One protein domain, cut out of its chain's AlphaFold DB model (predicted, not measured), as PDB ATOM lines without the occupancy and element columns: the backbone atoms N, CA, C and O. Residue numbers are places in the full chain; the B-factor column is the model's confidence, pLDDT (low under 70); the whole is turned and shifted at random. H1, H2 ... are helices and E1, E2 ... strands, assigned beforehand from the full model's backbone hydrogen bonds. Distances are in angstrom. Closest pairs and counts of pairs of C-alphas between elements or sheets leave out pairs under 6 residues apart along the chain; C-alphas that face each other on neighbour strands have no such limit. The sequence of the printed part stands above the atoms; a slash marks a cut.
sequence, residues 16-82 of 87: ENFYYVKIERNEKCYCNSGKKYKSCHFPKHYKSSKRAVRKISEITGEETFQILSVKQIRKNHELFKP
ATOM      1  N   GLU A  16     205.606 195.810 260.029       65.81
ATOM      2  CA  GLU A  16     206.810 196.240 260.727       65.81
ATOM      3  C   GLU A  16     206.816 197.772 260.763       65.81
ATOM      4  O   GLU A  16     207.175 198.435 259.791       65.81
ATOM      5  N   ASN A  17     206.400 198.352 261.887       82.50
ATOM      6  CA  ASN A  17     206.582 199.777 262.134       82.50
ATOM      7  C   ASN A  17     208.091 200.057 262.187       82.50
ATOM      8  O   ASN A  17     208.761 199.678 263.147       82.50
ATOM      9  N   PHE A  18     208.648 200.677 261.148       89.25
ATOM     10  CA  PHE A  18     210.052 201.077 261.101       89.25
ATOM     11  C   PHE A  18     210.200 202.505 260.590       89.25
ATOM     12  O   PHE A  18     209.384 203.011 259.820       89.25
ATOM     13  N   TYR A  19     211.311 203.133 260.957       91.25
ATOM     14  CA  TYR A  19     211.710 204.425 260.420       91.25
ATOM     15  C   TYR A  19     213.188 204.432 260.042       91.25
ATOM     16  O   TYR A  19     213.993 203.621 260.505       91.25
ATOM     17  N   TYR A  20     213.547 205.364 259.169       93.31
ATOM     18  CA  TYR A  20     214.916 205.596 258.755       93.31
ATOM     19  C   TYR A  20     215.493 206.838 259.429       93.31
ATOM     20  O   TYR A  20     214.852 207.887 259.502       93.31
ATOM     21  N   VAL A  21     216.761 206.757 259.823       93.38
ATOM     22  CA  VAL A  21     217.561 207.902 260.267       93.38
ATOM     23  C   VAL A  21     218.771 208.030 259.356       93.38
ATOM     24  O   VAL A  21     219.483 207.062 259.086       93.38
ATOM     25  N   LYS A  22     219.017 209.232 258.835       92.81
ATOM     26  CA  LYS A  22     220.186 209.482 257.982       92.81
ATOM     27  C   LYS A  22     221.446 209.464 258.841       92.81
ATOM     28  O   LYS A  22     221.469 210.090 259.891       92.81
ATOM     29  N   ILE A  23     222.500 208.799 258.366       92.81
ATOM     30  CA  ILE A  23     223.809 208.904 259.017       92.81
ATOM     31  C   ILE A  23     224.406 210.262 258.667       92.81
ATOM     32  O   ILE A  23     224.614 210.586 257.486       92.81
ATOM     33  N   GLU A  24     224.685 211.062 259.689       91.88
ATOM     34  CA  GLU A  24     225.233 212.394 259.495       91.88
ATOM     35  C   GLU A  24     226.724 212.361 259.162       91.88
ATOM     36  O   GLU A  24     227.470 211.434 259.471       91.88
ATOM     37  N   ARG A  25     227.207 213.435 258.533       92.06
ATOM     38  CA  ARG A  25     228.609 213.558 258.104       92.06
ATOM     39  C   ARG A  25     229.604 213.428 259.264       92.06
ATOM     40  O   ARG A  25     230.706 212.917 259.055       92.06
ATOM     41  N   ASN A  26     229.251 213.922 260.448       93.19
ATOM     42  CA  ASN A  26     230.141 213.946 261.609       93.19
ATOM     43  C   ASN A  26     230.012 212.715 262.518       93.19
ATOM     44  O   ASN A  26     230.881 212.540 263.372       93.19
ATOM     45  N   GLU A  27     229.006 211.861 262.311       91.94
ATOM     46  CA  GLU A  27     228.828 210.614 263.061       91.94
ATOM     47  C   GLU A  27     229.941 209.604 262.753       91.94
ATOM     48  O   GLU A  27     230.601 209.661 261.706       91.94
ATOM     49  N   LYS A  28     230.155 208.655 263.674       93.62
ATOM     50  CA  LYS A  28     231.041 207.508 263.443       93.62
ATOM     51  C   LYS A  28     230.517 206.696 262.258       93.62
ATOM     52  O   LYS A  28     229.319 206.473 262.118       93.62
ATOM     53  N   CYS A  29     231.414 206.269 261.374       94.06
ATOM     54  CA  CYS A  29     231.014 205.471 260.225       94.06
ATOM     55  C   CYS A  29     230.564 204.073 260.668       94.06
ATOM     56  O   CYS A  29     231.258 203.420 261.442       94.06
ATOM     57  N   TYR A  30     229.484 203.576 260.068       92.69
ATOM     58  CA  TYR A  30     228.901 202.249 260.317       92.69
ATOM     59  C   TYR A  30     229.845 201.057 260.064       92.69
ATOM     60  O   TYR A  30     229.529 199.928 260.407       92.69
ATOM     61  N   CYS A  31     231.004 201.275 259.437       92.75
ATOM     62  CA  CYS A  31     231.975 200.223 259.142       92.75
ATOM     63  C   CYS A  31     232.957 199.962 260.302       92.75
ATOM     64  O   CYS A  31     234.013 199.379 260.074       92.75
ATOM     65  N   ASN A  32     232.683 200.497 261.498       89.50
ATOM     66  CA  ASN A  32     233.489 200.346 262.718       89.50
ATOM     67  C   ASN A  32     234.976 200.734 262.596       89.50
ATOM     68  O   ASN A  32     235.788 200.386 263.442       89.50
ATOM     69  N   SER A  33     235.345 201.541 261.596       90.94
ATOM     70  CA  SER A  33     236.732 201.997 261.391       90.94
ATOM     71  C   SER A  33     237.199 203.069 262.386       90.94
ATOM     72  O   SER A  33     238.311 203.576 262.263       90.94
ATOM     73  N   GLY A  34     236.325 203.517 263.294       91.06
ATOM     74  CA  GLY A  34     236.563 204.655 264.192       91.06
ATOM     75  C   GLY A  34     236.554 206.031 263.507       91.06
ATOM     76  O   GLY A  34     236.503 207.057 264.184       91.06
ATOM     77  N   LYS A  35     236.554 206.092 262.168       94.38
ATOM     78  CA  LYS A  35     236.546 207.347 261.401       94.38
ATOM     79  C   LYS A  35     235.137 207.939 261.298       94.38
ATOM     80  O   LYS A  35     234.141 207.215 261.249       94.38
ATOM     81  N   LYS A  36     235.054 209.269 261.181       95.69
ATOM     82  CA  LYS A  36     233.799 209.977 260.863       95.69
ATOM     83  C   LYS A  36     233.297 209.586 259.472       95.69
ATOM     84  O   LYS A  36     234.101 209.421 258.550       95.69
ATOM     85  N   TYR A  37     231.982 209.508 259.285       95.44
ATOM     86  CA  TYR A  37     231.361 209.098 258.024       95.44
ATOM     87  C   TYR A  37     231.827 209.953 256.837       95.44
ATOM     88  O   TYR A  37     232.183 209.398 255.793       95.44
ATOM     89  N   LYS A  38     231.945 211.281 257.017       95.38
ATOM     90  CA  LYS A  38     232.454 212.220 255.994       95.38
ATOM     91  C   LYS A  38     233.834 211.865 255.439       95.38
ATOM     92  O   LYS A  38     234.096 212.160 254.278       95.38
ATOM     93  N   SER A  39     234.683 211.244 256.256       95.88
ATOM     94  CA  SER A  39     236.066 210.874 255.929       95.88
ATOM     95  C   SER A  39     236.218 209.387 255.597       95.88
ATOM     96  O   SER A  39     237.335 208.903 255.447       95.88
ATOM     97  N   CYS A  40     235.109 208.647 255.525       95.69
ATOM     98  CA  CYS A  40     235.097 207.210 255.296       95.69
ATOM     99  C   CYS A  40     234.267 206.886 254.045       95.69
ATOM    100  O   CYS A  40     234.714 207.140 252.931       95.69
ATOM    101  N   HIS A  41     233.043 206.379 254.196       95.62
ATOM    102  CA  HIS A  41     232.211 205.954 253.067       95.62
ATOM    103  C   HIS A  41     231.433 207.091 252.386       95.62
ATOM    104  O   HIS A  41     230.983 206.933 251.248       95.62
ATOM    105  N   PHE A  42     231.302 208.260 253.029       95.19
ATOM    106  CA  PHE A  42     230.531 209.376 252.479       95.19
ATOM    107  C   PHE A  42     230.990 209.821 251.082       95.19
ATOM    108  O   PHE A  42     230.113 209.971 250.237       95.19
ATOM    109  N   PRO A  43     232.292 209.985 250.755       95.75
ATOM    110  CA  PRO A  43     232.707 210.399 249.410       95.75
ATOM    111  C   PRO A  43     232.274 209.407 248.320       95.75
ATOM    112  O   PRO A  43     231.803 209.818 247.259       95.75
ATOM    113  N   LYS A  44     232.362 208.096 248.594       96.12
ATOM    114  CA  LYS A  44     231.914 207.030 247.678       96.12
ATOM    115  C   LYS A  44     230.395 207.062 247.486       96.12
ATOM    116  O   LYS A  44     229.894 206.951 246.366       96.12
ATOM    117  N   HIS A  45     229.652 207.248 248.573       95.25
ATOM    118  CA  HIS A  45     228.192 207.329 248.536       95.25
ATOM    119  C   HIS A  45     227.722 208.615 247.854       95.25
ATOM    120  O   HIS A  45     226.786 208.598 247.063       95.25
ATOM    121  N   TYR A  46     228.420 209.723 248.089       94.19
ATOM    122  CA  TYR A  46     228.142 211.006 247.466       94.19
ATOM    123  C   TYR A  46     228.257 210.937 245.947       94.19
ATOM    124  O   TYR A  46     227.299 211.289 245.263       94.19
ATOM    125  N   LYS A  47     229.365 210.387 245.434       96.06
ATOM    126  CA  LYS A  47     229.580 210.190 243.991       96.06
ATOM    127  C   LYS A  47     228.504 209.316 243.336       96.06
ATOM    128  O   LYS A  47     228.128 209.563 242.201       96.06
ATOM    129  N   SER A  48     227.983 208.324 244.058       95.94
ATOM    130  CA  SER A  48     226.950 207.405 243.555       95.94
ATOM    131  C   SER A  48     225.513 207.862 243.833       95.94
ATOM    132  O   SER A  48     224.581 207.088 243.627       95.94
ATOM    133  N   SER A  49     225.301 209.098 244.305       95.44
ATOM    134  CA  SER A  49     223.977 209.600 244.713       95.44
ATOM    135  C   SER A  49     223.273 208.687 245.728       95.44
ATOM    136  O   SER A  49     222.054 208.513 245.699       95.44
ATOM    137  N   LYS A  50     224.048 208.107 246.647       96.31
ATOM    138  CA  LYS A  50     223.593 207.256 247.750       96.31
ATOM    139  C   LYS A  50     223.879 207.905 249.106       96.31
ATOM    140  O   LYS A  50     224.698 208.825 249.228       96.31
ATOM    141  N   ARG A  51     223.196 207.443 250.149       94.44
ATOM    142  CA  ARG A  51     223.445 207.788 251.554       94.44
ATOM    143  C   ARG A  51     223.263 206.543 252.413       94.44
ATOM    144  O   ARG A  51     222.378 205.735 252.152       94.44
ATOM    145  N   ALA A  52     224.109 206.410 253.425       94.88
ATOM    146  CA  ALA A  52     223.909 205.423 254.468       94.88
ATOM    147  C   ALA A  52     222.813 205.909 255.427       94.88
ATOM    148  O   ALA A  52     222.750 207.099 255.760       94.88
ATOM    149  N   VAL A  53     221.947 204.991 255.830       94.50
ATOM    150  CA  VAL A  53     220.810 205.213 256.721       94.50
ATOM    151  C   VAL A  53     220.760 204.081 257.747       94.50
ATOM    152  O   VAL A  53     221.197 202.964 257.464       94.50
ATOM    153  N   ARG A  54     220.225 204.373 258.926       94.19
ATOM    154  CA  ARG A  54     219.825 203.390 259.934       94.19
ATOM    155  C   ARG A  54     218.347 203.085 259.725       94.19
ATOM    156  O   ARG A  54     217.563 204.028 259.706       94.19
ATOM    157  N   LYS A  55     217.979 201.823 259.522       93.50
ATOM    158  CA  LYS A  55     216.597 201.338 259.621       93.50
ATOM    159  C   LYS A  55     216.404 200.883 261.060       93.50
ATOM    160  O   LYS A  55     217.142 200.008 261.508       93.50
ATOM    161  N   ILE A  56     215.455 201.492 261.755       92.25
ATOM    162  CA  ILE A  56     215.166 201.225 263.161       92.25
ATOM    163  C   ILE A  56     213.744 200.684 263.244       92.25
ATOM    164  O   ILE A  56     212.814 201.317 262.738       92.25
ATOM    165  N   SER A  57     213.589 199.512 263.852       90.31
ATOM    166  CA  SER A  57     212.277 198.957 264.192       90.31
ATOM    167  C   SER A  57     211.697 199.707 265.391       90.31
ATOM    168  O   SER A  57     212.366 199.857 266.411       90.31
ATOM    169  N   GLU A  58     210.456 200.176 265.298       85.25
ATOM    170  CA  GLU A  58     209.759 200.826 266.417       85.25
ATOM    171  C   GLU A  58     209.355 199.828 267.504       85.25
ATOM    172  O   GLU A  58     209.193 200.212 268.658       85.25
ATOM    173  N   ILE A  59     209.206 198.553 267.138       85.50
ATOM    174  CA  ILE A  59     208.704 197.506 268.033       85.50
ATOM    175  C   ILE A  59     209.855 196.883 268.825       85.50
ATOM    176  O   ILE A  59     209.759 196.718 270.036       85.50
ATOM    177  N   THR A  60     210.947 196.534 268.141       83.50
ATOM    178  CA  THR A  60     212.084 195.821 268.746       83.50
ATOM    179  C   THR A  60     213.249 196.741 269.094       83.50
ATOM    180  O   THR A  60     214.109 196.361 269.883       83.50
ATOM    181  N   GLY A  61     213.309 197.944 268.513       81.75
ATOM    182  CA  GLY A  61     214.463 198.835 268.647       81.75
ATOM    183  C   GLY A  61     215.711 198.344 267.906       81.75
ATOM    184  O   GLY A  61     216.778 198.932 268.052       81.75
ATOM    185  N   GLU A  62     215.605 197.277 267.110       87.94
ATOM    186  CA  GLU A  62     216.731 196.749 266.345       87.94
ATOM    187  C   GLU A  62     217.150 197.730 265.246       87.94
ATOM    188  O   GLU A  62     216.327 198.195 264.448       87.94
ATOM    189  N   GLU A  63     218.450 198.026 265.194       90.12
ATOM    190  CA  GLU A  63     219.038 198.915 264.199       90.12
ATOM    191  C   GLU A  63     219.803 198.122 263.136       90.12
ATOM    192  O   GLU A  63     220.708 197.339 263.433       90.12
ATOM    193  N   THR A  64     219.497 198.380 261.866       91.81
ATOM    194  CA  THR A  64     220.255 197.847 260.729       91.81
ATOM    195  C   THR A  64     220.742 198.970 259.824       91.81
ATOM    196  O   THR A  64     220.081 199.993 259.641       91.81
ATOM    197  N   PHE A  65     221.923 198.798 259.231       92.38
ATOM    198  CA  PHE A  65     222.482 199.780 258.303       92.38
ATOM    199  C   PHE A  65     222.112 199.441 256.864       92.38
ATOM    200  O   PHE A  65     222.329 198.325 256.397       92.38
ATOM    201  N   GLN A  66     221.616 200.433 256.130       93.69
ATOM    202  CA  GLN A  66     221.303 200.304 254.710       93.69
ATOM    203  C   GLN A  66     221.889 201.464 253.907       93.69
ATOM    204  O   GLN A  66     222.110 202.564 254.415       93.69
ATOM    205  N   ILE A  67     222.151 201.225 252.624       95.31
ATOM    206  CA  ILE A  67     222.638 202.248 251.696       95.31
ATOM    207  C   ILE A  67     221.541 202.505 250.672       95.31
ATOM    208  O   ILE A  67     221.338 201.713 249.754       95.31
ATOM    209  N   LEU A  68     220.859 203.637 250.809       94.62
ATOM    210  CA  LEU A  68     219.751 204.014 249.938       94.62
ATOM    211  C   LEU A  68     220.173 205.082 248.935       94.62
ATOM    212  O   LEU A  68     221.069 205.894 249.181       94.62
ATOM    213  N   SER A  69     219.503 205.104 247.784       95.69
ATOM    214  CA  SER A  69     219.664 206.193 246.822       95.69
ATOM    215  C   SER A  69     218.998 207.473 247.335       95.69
ATOM    216  O   SER A  69     217.965 207.436 248.001       95.69
ATOM    217  N   VAL A  70     219.544 208.634 246.972       93.62
ATOM    218  CA  VAL A  70     218.939 209.938 247.289       93.62
ATOM    219  C   VAL A  70     217.528 210.045 246.696       93.62
ATOM    220  O   VAL A  70     216.650 210.631 247.323       93.62
ATOM    221  N   LYS A  71     217.277 209.429 245.532       94.75
ATOM    222  CA  LYS A  71     215.939 209.351 244.922       94.75
ATOM    223  C   LYS A  71     214.949 208.597 245.815       94.75
ATOM    224  O   LYS A  71     213.849 209.087 246.039       94.75
ATOM    225  N   GLN A  72     215.344 207.445 246.351       92.38
ATOM    226  CA  GLN A  72     214.495 206.641 247.234       92.38
ATOM    227  C   GLN A  72     214.242 207.337 248.575       92.38
ATOM    228  O   GLN A  72     213.118 207.327 249.062       92.38
ATOM    229  N   ILE A  73     215.252 208.022 249.115       92.38
ATOM    230  CA  ILE A  73     215.116 208.846 250.325       92.38
ATOM    231  C   ILE A  73     214.090 209.968 250.122       92.38
ATOM    232  O   ILE A  73     213.310 210.253 251.022       92.38
ATOM    233  N   ARG A  74     214.077 210.607 248.944       90.75
ATOM    234  CA  ARG A  74     213.080 211.635 248.607       90.75
ATOM    235  C   ARG A  74     211.680 211.045 248.446       90.75
ATOM    236  O   ARG A  74     210.729 211.641 248.928       90.75
ATOM    237  N   LYS A  75     211.561 209.887 247.786       92.00
ATOM    238  CA  LYS A  75     210.271 209.206 247.591       92.00
ATOM    239  C   LYS A  75     209.643 208.813 248.931       92.00
ATOM    240  O   LYS A  75     208.469 209.066 249.143       92.00
ATOM    241  N   ASN A  76     210.442 208.253 249.833       90.81
ATOM    242  CA  ASN A  76     209.970 207.689 251.097       90.81
ATOM    243  C   ASN A  76     210.185 208.650 252.278       90.81
ATOM    244  O   ASN A  76     210.459 208.193 253.382       90.81
ATOM    245  N   HIS A  77     210.140 209.966 252.045       88.25
ATOM    246  CA  HIS A  77     210.526 210.979 253.035       88.25
ATOM    247  C   HIS A  77     209.737 210.901 254.355       88.25
ATOM    248  O   HIS A  77     210.296 211.218 255.397       88.25
ATOM    249  N   GLU A  78     208.491 210.428 254.311       88.94
ATOM    250  CA  GLU A  78     207.605 210.229 255.469       88.94
ATOM    251  C   GLU A  78     208.165 209.212 256.471       88.94
ATOM    252  O   GLU A  78     207.977 209.347 257.674       88.94
ATOM    253  N   LEU A  79     208.923 208.226 255.984       89.56
ATOM    254  CA  LEU A  79     209.560 207.213 256.822       89.56
ATOM    255  C   LEU A  79     210.858 207.717 257.468       89.56
ATOM    256  O   LEU A  79     211.492 206.971 258.209       89.56
ATOM    257  N   PHE A  80     211.312 208.939 257.166       90.12
ATOM    258  CA  PHE A  80     212.553 209.485 257.712       90.12
ATOM    259  C   PHE A  80     212.288 210.387 258.910       90.12
ATOM    260  O   PHE A  80     211.654 211.432 258.782       90.12
ATOM    261  N   LYS A  81     212.891 210.044 260.049       89.31
ATOM    262  CA  LYS A  81     212.918 210.913 261.230       89.31
ATOM    263  C   LYS A  81     214.219 211.728 261.263       89.31
ATOM    264  O   LYS A  81     215.255 211.257 260.769       89.31
ATOM    265  N   PRO A  82     214.191 212.967 261.791       80.50
ATOM    266  CA  PRO A  82     215.410 213.736 262.008       80.50
ATOM    267  C   PRO A  82     216.325 213.000 262.995       80.50
ATOM    268  O   PRO A  82     215.856 212.410 263.967       80.50
TER     269      PRO A  82
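This is residues 16 to 82 of the 87 residues of the protein "SEC-C motif-containing protein" of Ancylomarina subtilis (UniProt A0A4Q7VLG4). What shape do these coordinates draw? A strongly twisted sheet of three strands makes the core, with the long hairpin E2 and E3 and with E1 beside E2; the short helices H1 and H2 sit on either side of the end of the hairpin where E2 begins and E3 ends. The long link of residues 23 to 41 loops out between E1 and H1, and residues 80 to 81 come back beside E1. What is the make-up? The printed part has 67 residues with three named strands and two named helices, in the order E1, H1, E2, E3, H2; the sheet's order is E1, E2, E3, antiparallel, and the class is mixed, with under half of the residues in named elements. How large is it? It is compact, with a radius of gyration of the C-alphas of 12.0 A and spans of 32 by 25 by 16 A.

Where are the strands? E2 is residues 50 to 57, 21.6 A long, E3 is residues 63 to 69, 18.8 A, and E1 is residues 18 to 22, 13.5 A, beginning at C-alpha 18 at (210.052, 201.077, 261.101). Where are the helices? H1 is residues 42 to 47, 8.6 A, and H2 is residues 70 to 75, 8.7 A, ending at C-alpha 75 at (210.271, 209.206, 247.591).

How do the strands pair? E2 and E3 form a hairpin, antiparallel at 147 degrees, with N 53 and O 66 2.8 A apart, within hydrogen-bond range. E1 and E2 are antiparallel at 144 degrees, with N 21 and O 54 within range at 2.8 A; E1 and E3 are the edge strands. Where do the helices stand? H1 is on the sheet but over none of its strands; its height over the sheet is 5.0 A, from a local plane that 6 C-alphas only just give, and its closest C-alphas to E2 are those of His 45 and Arg 51, 5.6 A apart. H2 is on the sheet and only just at the sheet's level, at a height of 3.9 A; its closest C-alphas to E2 are those of Val 70 and Lys 50, 5.4 A apart. H1 and H2 are apart. Are the helix backbones well formed? In H1 and H2 every O i to N i+4 pair is within hydrogen-bond range.

Which C-alphas are farthest apart? Those of Lys 47 and Ile 59, at 34.3 A. Is the printed part whole, and which links are long? It has no cut from residue 16 to 82; E1 to H1 is a long link of 19 residues, and the other links are tight. Where is confidence low? The mean pLDDT of the printed part is 91.8, and residue 16 alone is under 70.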